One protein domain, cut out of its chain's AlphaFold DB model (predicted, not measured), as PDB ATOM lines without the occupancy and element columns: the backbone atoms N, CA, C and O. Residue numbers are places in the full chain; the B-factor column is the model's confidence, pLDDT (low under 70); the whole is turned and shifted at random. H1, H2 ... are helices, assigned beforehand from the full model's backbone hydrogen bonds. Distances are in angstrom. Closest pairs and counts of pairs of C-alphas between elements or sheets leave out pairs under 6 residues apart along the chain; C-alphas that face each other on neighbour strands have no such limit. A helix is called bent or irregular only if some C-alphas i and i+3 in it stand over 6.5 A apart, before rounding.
ATOM      1  N   SER A   7      20.548 -10.177  28.570       96.56
ATOM      2  CA  SER A   7      20.689  -9.987  27.122       96.56
ATOM      3  C   SER A   7      19.338  -9.872  26.411       96.56
ATOM      4  O   SER A   7      19.209  -9.079  25.484       96.56
ATOM      5  N   GLU A   8      18.335 -10.651  26.824       96.44
ATOM      6  CA  GLU A   8      17.001 -10.609  26.218       96.44
ATOM      7  C   GLU A   8      16.249  -9.338  26.626       96.44
ATOM      8  O   GLU A   8      15.607  -8.701  25.796       96.44
ATOM      9  N   TRP A   9      16.386  -8.910  27.879       97.31
ATOM     10  CA  TRP A   9      15.803  -7.656  28.348       97.31
ATOM     11  C   TRP A   9      16.391  -6.437  27.632       97.31
ATOM     12  O   TRP A   9      15.637  -5.607  27.122       97.31
ATOM     13  N   LEU A  10      17.721  -6.372  27.495       97.12
ATOM     14  CA  LEU A  10      18.396  -5.314  26.737       97.12
ATOM     15  C   LEU A  10      17.988  -5.320  25.264       97.12
ATOM     16  O   LEU A  10      17.773  -4.255  24.691       97.12
ATOM     17  N   LYS A  11      17.794  -6.500  24.670       96.75
ATOM     18  CA  LYS A  11      17.250  -6.637  23.316       96.75
ATOM     19  C   LYS A  11      15.875  -6.008  23.163       96.75
ATOM     20  O   LYS A  11      15.654  -5.242  22.230       96.75
ATOM     21  N   VAL A  12      14.953  -6.291  24.082       95.75
ATOM     22  CA  VAL A  12      13.593  -5.730  24.016       95.75
ATOM     23  C   VAL A  12      13.593  -4.213  24.249       95.75
ATOM     24  O   VAL A  12      12.737  -3.512  23.708       95.75
ATOM     25  N   LEU A  13      14.575  -3.696  24.991       96.19
ATOM     26  CA  LEU A  13      14.796  -2.261  25.183       96.19
ATOM     27  C   LEU A  13      15.595  -1.592  24.054       96.19
ATOM     28  O   LEU A  13      15.761  -0.380  24.085       96.19
ATOM     29  N   SER A  14      16.060  -2.336  23.044       96.75
ATOM     30  CA  SER A  14      16.963  -1.833  21.991       96.75
ATOM     31  C   SER A  14      18.298  -1.283  22.528       96.75
ATOM     32  O   SER A  14      18.858  -0.338  21.981       96.75
ATOM     33  N   LEU A  15      18.821  -1.888  23.600       97.00
ATOM     34  CA  LEU A  15      20.071  -1.522  24.282       97.00
ATOM     35  C   LEU A  15      21.164  -2.602  24.152       97.00
ATOM     36  O   LEU A  15      22.078  -2.662  24.977       97.00
ATOM     37  N   GLU A  16      21.087  -3.470  23.137       97.38
ATOM     38  CA  GLU A  16      22.051  -4.569  22.914       97.38
ATOM     39  C   GLU A  16      23.501  -4.058  22.814       97.38
ATOM     40  O   GLU A  16      24.416  -4.643  23.405       97.38
ATOM     41  N   ASP A  17      23.690  -2.907  22.162       97.38
ATOM     42  CA  ASP A  17      24.992  -2.257  21.960       97.38
ATOM     43  C   ASP A  17      25.640  -1.772  23.269       97.38
ATOM     44  O   ASP A  17      26.848  -1.537  23.324       97.38
ATOM     45  N   ARG A  18      24.855  -1.646  24.347       97.56
ATOM     46  CA  ARG A  18      25.305  -1.199  25.678       97.56
ATOM     47  C   ARG A  18      25.505  -2.366  26.652       97.56
ATOM     48  O   ARG A  18      25.782  -2.141  27.828       97.56
ATOM     49  N   SER A  19      25.395  -3.612  26.186       96.94
ATOM     50  CA  SER A  19      25.462  -4.819  27.029       96.94
ATOM     51  C   SER A  19      26.718  -4.902  27.900       96.94
ATOM     52  O   SER A  19      26.611  -5.221  29.082       96.94
ATOM     53  N   CYS A  20      27.894  -4.546  27.375       96.44
ATOM     54  CA  CYS A  20      29.142  -4.537  28.144       96.44
ATOM     55  C   CYS A  20      29.111  -3.562  29.334       96.44
ATOM     56  O   CYS A  20      29.600  -3.895  30.413       96.44
ATOM     57  N   GLU A  21      28.532  -2.372  29.150       97.69
ATOM     58  CA  GLU A  21      28.425  -1.353  30.204       97.69
ATOM     59  C   GLU A  21      27.431  -1.785  31.284       97.69
ATOM     60  O   GLU A  21      27.724  -1.680  32.473       97.69
ATOM     61  N   VAL A  22      26.293  -2.353  30.876       97.12
ATOM     62  CA  VAL A  22      25.275  -2.859  31.804       97.12
ATOM     63  C   VAL A  22      25.804  -4.044  32.613       97.12
ATOM     64  O   VAL A  22      25.565  -4.111  33.816       97.12
ATOM     65  N   ILE A  23      26.555  -4.963  31.994       96.44
ATOM     66  CA  ILE A  23      27.187  -6.090  32.700       96.44
ATOM     67  C   ILE A  23      28.190  -5.578  33.737       96.44
ATOM     68  O   ILE A  23      28.164  -6.037  34.877       96.44
ATOM     69  N   ALA A  24      29.039  -4.612  33.371       96.31
ATOM     70  CA  ALA A  24      29.998  -4.020  34.302       96.31
ATOM     71  C   ALA A  24      29.295  -3.357  35.497       96.31
ATOM     72  O   ALA A  24      29.706  -3.566  36.637       96.31
ATOM     73  N   TRP A  25      28.201  -2.633  35.242       97.56
ATOM     74  CA  TRP A  25      27.378  -2.039  36.293       97.56
ATOM     75  C   TRP A  25      26.732  -3.105  37.194       97.56
ATOM     76  O   TRP A  25      26.788  -2.984  38.414       97.56
ATOM     77  N   CYS A  26      26.192  -4.191  36.624       96.88
ATOM     78  CA  CYS A  26      25.618  -5.290  37.413       96.88
ATOM     79  C   CYS A  26      26.669  -5.927  38.335       96.88
ATOM     80  O   CYS A  26      26.374  -6.224  39.490       96.88
ATOM     81  N   GLU A  27      27.899  -6.120  37.843       94.00
ATOM     82  CA  GLU A  27      29.002  -6.645  38.652       94.00
ATOM     83  C   GLU A  27      29.437  -5.685  39.764       94.00
ATOM     84  O   GLU A  27      29.781  -6.143  40.852       94.00
ATOM     85  N   GLU A  28      29.438  -4.376  39.501       95.12
ATOM     86  CA  GLU A  28      29.789  -3.346  40.484       95.12
ATOM     87  C   GLU A  28      28.744  -3.240  41.601       95.12
ATOM     88  O   GLU A  28      29.108  -3.167  42.773       95.12
ATOM     89  N   GLN A  29      27.460  -3.308  41.248       95.06
ATOM     90  CA  GLN A  29      26.342  -3.205  42.194       95.06
ATOM     91  C   GLN A  29      25.976  -4.538  42.861       95.06
ATOM     92  O   GLN A  29      25.150  -4.574  43.771       95.06
ATOM     93  N   GLY A  30      26.569  -5.649  42.417       92.94
ATOM     94  CA  GLY A  30      26.236  -6.984  42.915       92.94
ATOM     95  C   GLY A  30      24.824  -7.443  42.537       92.94
ATOM     96  O   GLY A  30      24.257  -8.279  43.237       92.94
ATOM     97  N   ALA A  31      24.263  -6.912  41.446       94.75
ATOM     98  CA  ALA A  31      22.956  -7.325  40.950       94.75
ATOM     99  C   ALA A  31      23.034  -8.772  40.437       94.75
ATOM    100  O   ALA A  31      23.825  -9.095  39.546       94.75
ATOM    101  N   ALA A  32      22.210  -9.648  41.005       92.25
ATOM    102  CA  ALA A  32      22.155 -11.069  40.684       92.25
ATOM    103  C   ALA A  32      20.916 -11.431  39.853       92.25
ATOM    104  O   ALA A  32      20.922 -12.445  39.150       92.25
ATOM    105  N   THR A  33      19.861 -10.614  39.912       93.88
ATOM    106  CA  THR A  33      18.585 -10.868  39.229       93.88
ATOM    107  C   THR A  33      18.154  -9.703  38.342       93.88
ATOM    108  O   THR A  33      18.498  -8.549  38.583       93.88
ATOM    109  N   LEU A  34      17.361  -9.997  37.309       95.62
ATOM    110  CA  LEU A  34      16.842  -8.971  36.401       95.62
ATOM    111  C   LEU A  34      15.911  -7.977  37.120       95.62
ATOM    112  O   LEU A  34      15.864  -6.804  36.760       95.62
ATOM    113  N   THR A  35      15.204  -8.438  38.157       92.00
ATOM    114  CA  THR A  35      14.367  -7.595  39.019       92.00
ATOM    115  C   THR A  35      15.202  -6.541  39.738       92.00
ATOM    116  O   THR A  35      14.860  -5.369  39.659       92.00
ATOM    117  N   GLU A  36      16.331  -6.916  40.345       93.31
ATOM    118  CA  GLU A  36      17.236  -5.960  41.007       93.31
ATOM    119  C   GLU A  36      17.785  -4.920  40.019       93.31
ATOM    120  O   GLU A  36      17.838  -3.729  40.334       93.31
ATOM    121  N   VAL A  37      18.147  -5.340  38.800       96.88
ATOM    122  CA  VAL A  37      18.590  -4.417  37.738       96.88
ATOM    123  C   VAL A  37      17.473  -3.430  37.374       96.88
ATOM    124  O   VAL A  37      17.718  -2.233  37.236       96.88
ATOM    125  N   ALA A  38      16.232  -3.906  37.256       94.94
ATOM    126  CA  ALA A  38      15.082  -3.073  36.914       94.94
ATOM    127  C   ALA A  38      14.608  -2.168  38.068       94.94
ATOM    128  O   ALA A  38      14.109  -1.064  37.828       94.94
ATOM    129  N   GLU A  39      14.765  -2.586  39.322       92.56
ATOM    130  CA  GLU A  39      14.485  -1.760  40.504       92.56
ATOM    131  C   GLU A  39      15.446  -0.568  40.588       92.56
ATOM    132  O   GLU A  39      15.016   0.540  40.899       92.56
ATOM    133  N   ASN A  40      16.705  -0.766  40.190       96.44
ATOM    134  CA  ASN A  40      17.758   0.254  40.169       96.44
ATOM    135  C   ASN A  40      17.930   0.927  38.787       96.44
ATOM    136  O   ASN A  40      18.955   1.549  38.500       96.44
ATOM    137  N   ARG A  41      16.916   0.836  37.914       95.50
ATOM    138  CA  ARG A  41      16.959   1.342  36.526       95.50
ATOM    139  C   ARG A  41      17.258   2.838  36.400       95.50
ATOM    140  O   ARG A  41      17.789   3.251  35.377       95.50
ATOM    141  N   GLU A  42      16.927   3.650  37.404       95.88
ATOM    142  CA  GLU A  42      17.210   5.093  37.387       95.88
ATOM    143  C   GLU A  42      18.710   5.380  37.530       95.88
ATOM    144  O   GLU A  42      19.255   6.197  36.787       95.88
ATOM    145  N   GLU A  43      19.391   4.662  38.428       96.62
ATOM    146  CA  GLU A  43      20.844   4.748  38.591       96.62
ATOM    147  C   GLU A  43      21.559   4.194  37.356       96.62
ATOM    148  O   GLU A  43      22.463   4.838  36.821       96.62
ATOM    149  N   LEU A  44      21.094   3.053  36.839       96.88
ATOM    150  CA  LEU A  44      21.611   2.493  35.594       96.88
ATOM    151  C   LEU A  44      21.428   3.473  34.421       96.88
ATOM    152  O   LEU A  44      22.361   3.688  33.650       96.88
ATOM    153  N   ALA A  45      20.260   4.115  34.301       96.94
ATOM    154  CA  ALA A  45      20.012   5.121  33.271       96.94
ATOM    155  C   ALA A  45      20.991   6.292  33.387       96.94
ATOM    156  O   ALA A  45      21.513   6.742  32.370       96.94
ATOM    157  N   HIS A  46      21.271   6.756  34.609       96.19
ATOM    158  CA  HIS A  46      22.226   7.832  34.852       96.19
ATOM    159  C   HIS A  46      23.645   7.450  34.406       96.19
ATOM    160  O   HIS A  46      24.273   8.196  33.652       96.19
ATOM    161  N   VAL A  47      24.121   6.258  34.785       96.12
ATOM    162  CA  VAL A  47      25.449   5.742  34.398       96.12
ATOM    163  C   VAL A  47      25.583   5.605  32.879       96.12
ATOM    164  O   VAL A  47      26.651   5.855  32.323       96.12
ATOM    165  N   LEU A  48      24.494   5.257  32.194       95.81
ATOM    166  CA  LEU A  48      24.488   5.068  30.746       95.81
ATOM    167  C   LEU A  48      24.223   6.348  29.936       95.81
ATOM    168  O   LEU A  48      24.134   6.248  28.710       95.81
ATOM    169  N   GLY A  49      24.134   7.522  30.571       96.12
ATOM    170  CA  GLY A  49      23.935   8.805  29.886       96.12
ATOM    171  C   GLY A  49      22.471   9.231  29.744       96.12
ATOM    172  O   GLY A  49      22.088   9.765  28.708       96.12
ATOM    173  N   ASP A  50      21.662   9.002  30.779       94.50
ATOM    174  CA  ASP A  50      20.252   9.399  30.885       94.50
ATOM    175  C   ASP A  50      19.322   8.794  29.817       94.50
ATOM    176  O   ASP A  50      18.431   9.460  29.289       94.50
ATOM    177  N   ILE A  51      19.484   7.495  29.557       94.50
ATOM    178  CA  ILE A  51      18.687   6.736  28.580       94.50
ATOM    179  C   ILE A  51      17.187   6.725  28.967       94.50
ATOM    180  O   ILE A  51      16.846   6.242  30.054       94.50
ATOM    181  N   PRO A  52      16.272   7.230  28.113       93.19
ATOM    182  CA  PRO A  52      14.849   7.336  28.439       93.19
ATOM    183  C   PRO A  52      14.149   5.975  28.551       93.19
ATOM    184  O   PRO A  52      13.299   5.808  29.426       93.19
ATOM    185  N   GLU A  53      14.548   4.981  27.756       93.88
ATOM    186  CA  GLU A  53      13.958   3.635  27.727       93.88
ATOM    187  C   GLU A  53      14.018   2.933  29.094       93.88
ATOM    188  O   GLU A  53      13.145   2.129  29.412       93.88
ATOM    189  N   LEU A  54      15.023   3.258  29.918       92.44
ATOM    190  CA  LEU A  54      15.175   2.737  31.281       92.44
ATOM    191  C   LEU A  54      14.357   3.509  32.322       92.44
ATOM    192  O   LEU A  54      14.024   2.954  33.366       92.44
ATOM    193  N   LYS A  55      14.031   4.780  32.066       89.25
ATOM    194  CA  LYS A  55      13.251   5.622  32.990       89.25
ATOM    195  C   LYS A  55      11.752   5.361  32.870       89.25
ATOM    196  O   LYS A  55      11.007   5.553  33.830       89.25
ATOM    197  N   GLU A  56      11.305   4.901  31.707       88.38
ATOM    198  CA  GLU A  56       9.918   4.509  31.501       88.38
ATOM    199  C   GLU A  56       9.540   3.304  32.376       88.38
ATOM    200  O   GLU A  56      10.275   2.321  32.479       88.38
ATOM    201  N   GLY A  57       8.332   3.322  32.954       85.12
ATOM    202  CA  GLY A  57       7.803   2.185  33.727       85.12
ATOM    203  C   GLY A  57       7.751   0.869  32.935       85.12
ATOM    204  O   GLY A  57       7.727  -0.212  33.519       85.12
ATOM    205  N   ARG A  58       7.818   0.954  31.599       90.38
ATOM    206  CA  ARG A  58       7.899  -0.185  30.684       90.38
ATOM    207  C   ARG A  58       9.127  -1.066  30.935       90.38
ATOM    208  O   ARG A  58       9.014  -2.277  30.763       90.38
ATOM    209  N   ALA A  59      10.263  -0.511  31.365       90.81
ATOM    210  CA  ALA A  59      11.474  -1.292  31.626       90.81
ATOM    211  C   ALA A  59      11.258  -2.347  32.723       90.81
ATOM    212  O   ALA A  59      11.674  -3.496  32.560       90.81
ATOM    213  N   LEU A  60      10.534  -1.984  33.789       91.81
ATOM    214  CA  LEU A  60      10.190  -2.895  34.881       91.81
ATOM    215  C   LEU A  60       9.238  -4.001  34.408       91.81
ATOM    216  O   LEU A  60       9.519  -5.180  34.608       91.81
ATOM    217  N   THR A  61       8.170  -3.642  33.690       91.38
ATOM    218  CA  THR A  61       7.223  -4.625  33.130       91.38
ATOM    219  C   THR A  61       7.908  -5.597  32.168       91.38
ATOM    220  O   THR A  61       7.627  -6.793  32.174       91.38
ATOM    221  N   LEU A  62       8.834  -5.108  31.340       93.00
ATOM    222  CA  LEU A  62       9.611  -5.959  30.443       93.00
ATOM    223  C   LEU A  62      10.566  -6.880  31.208       93.00
ATOM    224  O   LEU A  62      10.746  -8.023  30.792       93.00
ATOM    225  N   ALA A  63      11.145  -6.423  32.320       93.00
ATOM    226  CA  ALA A  63      11.987  -7.266  33.162       93.00
ATOM    227  C   ALA A  63      11.178  -8.406  33.796       93.00
ATOM    228  O   ALA A  63      11.598  -9.565  33.774       93.00
ATOM    229  N   GLU A  64       9.980  -8.111  34.296       91.00
ATOM    230  CA  GLU A  64       9.067  -9.129  34.824       91.00
ATOM    231  C   GLU A  64       8.682 -10.156  33.750       91.00
ATOM    232  O   GLU A  64       8.760 -11.358  33.999       91.00
ATOM    233  N   LEU A  65       8.341  -9.705  32.537       91.19
ATOM    234  CA  LEU A  65       7.982 -10.589  31.422       91.19
ATOM    235  C   LEU A  65       9.144 -11.488  30.975       91.19
ATOM    236  O   LEU A  65       8.943 -12.684  30.760       91.19
ATOM    237  N   VAL A  66      10.359 -10.943  30.851       93.81
ATOM    238  CA  VAL A  66      11.555 -11.731  30.505       93.81
ATOM    239  C   VAL A  66      11.867 -12.741  31.608       93.81
ATOM    240  O   VAL A  66      12.102 -13.912  31.314       93.81
ATOM    241  N   SER A  67      11.776 -12.330  32.876       90.19
ATOM    242  CA  SER A  67      11.973 -13.233  34.016       90.19
ATOM    243  C   SER A  67      10.960 -14.381  33.994       90.19
ATOM    244  O   SER A  67      11.345 -15.544  34.090       90.19
ATOM    245  N   GLN A  68       9.673 -14.086  33.781       87.56
ATOM    246  CA  GLN A  68       8.624 -15.105  33.652       87.56
ATOM    247  C   GLN A  68       8.880 -16.068  32.491       87.56
ATOM    248  O   GLN A  68       8.650 -17.268  32.634       87.56
ATOM    249  N   ARG A  69       9.370 -15.571  31.350       89.25
ATOM    250  CA  ARG A  69       9.696 -16.412  30.192       89.25
ATOM    251  C   ARG A  69      10.834 -17.384  30.492       89.25
ATOM    252  O   ARG A  69      10.729 -18.548  30.118       89.25
ATOM    253  N   ILE A  70      11.876 -16.927  31.183       84.94
ATOM    254  CA  ILE A  70      13.006 -17.773  31.597       84.94
ATOM    255  C   ILE A  70      12.532 -18.836  32.579       84.94
ATOM    256  O   ILE A  70      12.751 -20.015  32.335       84.94
ATOM    257  N   TYR A  71      11.772 -18.451  33.608       83.50
ATOM    258  CA  TYR A  71      11.202 -19.423  34.543       83.50
ATOM    259  C   TYR A  71      10.269 -20.421  33.852       83.50
ATOM    260  O   TYR A  71      10.238 -21.591  34.223       83.50
ATOM    261  N   SER A  72       9.517 -19.984  32.838       83.56
ATOM    262  CA  SER A  72       8.683 -20.882  32.041       83.56
ATOM    263  C   SER A  72       9.516 -21.871  31.229       83.56
ATOM    264  O   SER A  72       9.079 -23.009  31.078       83.56
ATOM    265  N   HIS A  73      10.668 -21.457  30.698       82.38
ATOM    266  CA  HIS A  73      11.575 -22.337  29.963       82.38
ATOM    267  C   HIS A  73      12.237 -23.352  30.900       82.38
ATOM    268  O   HIS A  73      12.190 -24.546  30.626       82.38
ATOM    269  N   ASP A  74      12.760 -22.901  32.039       79.25
ATOM    270  CA  ASP A  74      13.376 -23.777  33.043       79.25
ATOM    271  C   ASP A  74      12.360 -24.797  33.578       79.25
ATOM    272  O   ASP A  74      12.653 -25.984  33.713       79.25
ATOM    273  N   LEU A  75      11.122 -24.356  33.832       81.44
ATOM    274  CA  LEU A  75      10.037 -25.249  34.228       81.44
ATOM    275  C   LEU A  75       9.705 -26.257  33.121       81.44
ATOM    276  O   LEU A  75       9.447 -27.420  33.422       81.44
ATOM    277  N   GLU A  76       9.705 -25.833  31.856       85.81
ATOM    278  CA  GLU A  76       9.492 -26.727  30.718       85.81
ATOM    279  C   GLU A  76      10.590 -27.794  30.632       85.81
ATOM    280  O   GLU A  76      10.268 -28.971  30.478       85.81
ATOM    281  N   GLU A  77      11.861 -27.422  30.797       82.31
ATOM    282  CA  GLU A  77      12.984 -28.368  30.813       82.31
ATOM    283  C   GLU A  77      12.881 -29.366  31.970       82.31
ATOM    284  O   GLU A  77      13.017 -30.571  31.754       82.31
ATOM    285  N   ILE A  78      12.562 -28.892  33.179       80.12
ATOM    286  CA  ILE A  78      12.348 -29.760  34.346       80.12
ATOM    287  C   ILE A  78      11.190 -30.726  34.087       80.12
ATOM    288  O   ILE A  78      11.301 -31.917  34.372       80.12
ATOM    289  N   LEU A  79      10.079 -30.244  33.527       84.81
ATOM    290  CA  LEU A  79       8.931 -31.089  33.207       84.81
ATOM    291  C   LEU A  79       9.267 -32.116  32.125       84.81
ATOM    292  O   LEU A  79       8.880 -33.271  32.261       84.81
ATOM    293  N   MET A  80      10.007 -31.736  31.083       83.19
ATOM    294  CA  MET A  80      10.473 -32.662  30.046       83.19
ATOM    295  C   MET A  80      11.379 -33.750  30.635       83.19
ATOM    296  O   MET A  80      11.185 -34.927  30.331       83.19
ATOM    297  N   ALA A  81      12.308 -33.372  31.518       80.81
ATOM    298  CA  ALA A  81      13.184 -34.306  32.219       80.81
ATOM    299  C   ALA A  81      12.405 -35.236  33.161       80.81
ATOM    300  O   ALA A  81      12.703 -36.420  33.241       80.81
ATOM    301  N   LEU A  82      11.369 -34.745  33.848       81.19
ATOM    302  CA  LEU A  82      10.496 -35.603  34.653       81.19
ATOM    303  C   LEU A  82       9.714 -36.576  33.765       81.19
ATOM    304  O   LEU A  82       9.674 -37.770  34.049       81.19
ATOM    305  N   ILE A  83       9.134 -36.091  32.666       89.19
ATOM    306  CA  ILE A  83       8.368 -36.913  31.723       89.19
ATOM    307  C   ILE A  83       9.234 -38.022  31.120       89.19
ATOM    308  O   ILE A  83       8.727 -39.119  30.913       89.19
ATOM    309  N   SER A  84      10.525 -37.786  30.864       83.38
ATOM    310  CA  SER A  84      11.409 -38.832  30.331       83.38
ATOM    311  C   SER A  84      11.726 -39.949  31.329       83.38
ATOM    312  O   SER A  84      12.256 -40.980  30.924       83.38
ATOM    313  N   VAL A  85      11.429 -39.753  32.617       87.69
ATOM    314  CA  VAL A  85      11.688 -40.724  33.691       87.69
ATOM    315  C   VAL A  85      10.426 -41.480  34.109       87.69
ATOM    316  O   VAL A  85      10.525 -42.595  34.620       87.69
TER     317      VAL A  85
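AT A GLANCE: This is residues 7 to 85 of the 436 residues of the protein "Hypothetical protein" of Symbiodinium sp. CCMP2592 (UniProt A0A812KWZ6). A compact body of short helices, H1 to H5, is joined by the first part of one long helix, H6, whose remainder sticks out as an arm: residues 71 to 85 stand free and make the length. The printed part has 79 residues with six named helices, H1 to H6 in that order, and no named strand; the class is all helix. The whole is loose, with a radius of gyration of the C-alphas of 14.7 A, and spans 51 by 24 by 21 A.

IN THESE COORDINATES: H1 is residues 7 to 12, beginning at C-alpha 7 (20.689, -9.987, 27.122). H2, residues 16 to 29, is 19.8 A long and irregular: C-alphas 17 and 20 are 7.8 A apart. H3 is residues 34 to 39, H4 41 to 47 and H5 52 to 55. H6, residues 58 to 83, runs 36.7 A to C-alpha 83 (8.368, -36.913, 31.723).

HOW THE PARTS SIT: H1 touches H2, with C-alphas 10 and 16 closest at 5.3 A, at a steep tilt of 54 degrees. H1 also touches H6, through residues 62 to 66 of H6 alone; the closest C-alphas, Trp 9 and Ala 63, are 6.2 A apart. H3 touches residues 59 to 67 of H6 at a shallow tilt of 22 degrees, opposite ways, with C-alphas 38 and 60 closest at 5.3 A. H4 touches H5, with C-alphas 41 and 54 closest at 5.7 A. H2 and H6 are apart. Each O i to N i+4 pair is within hydrogen-bond range in H1, H3, H4 and H6, and 8 of 10 in H2; H5 is too short for such a pair.

THE WHOLE: The C-alphas of Gly 49 and Val 85 are the two farthest apart, 51.2 A. Without the free stretch, the body spans 27 by 23 by 20 A. The printed part has no cut, the five links are tight, and no printed residue has a pLDDT under 70.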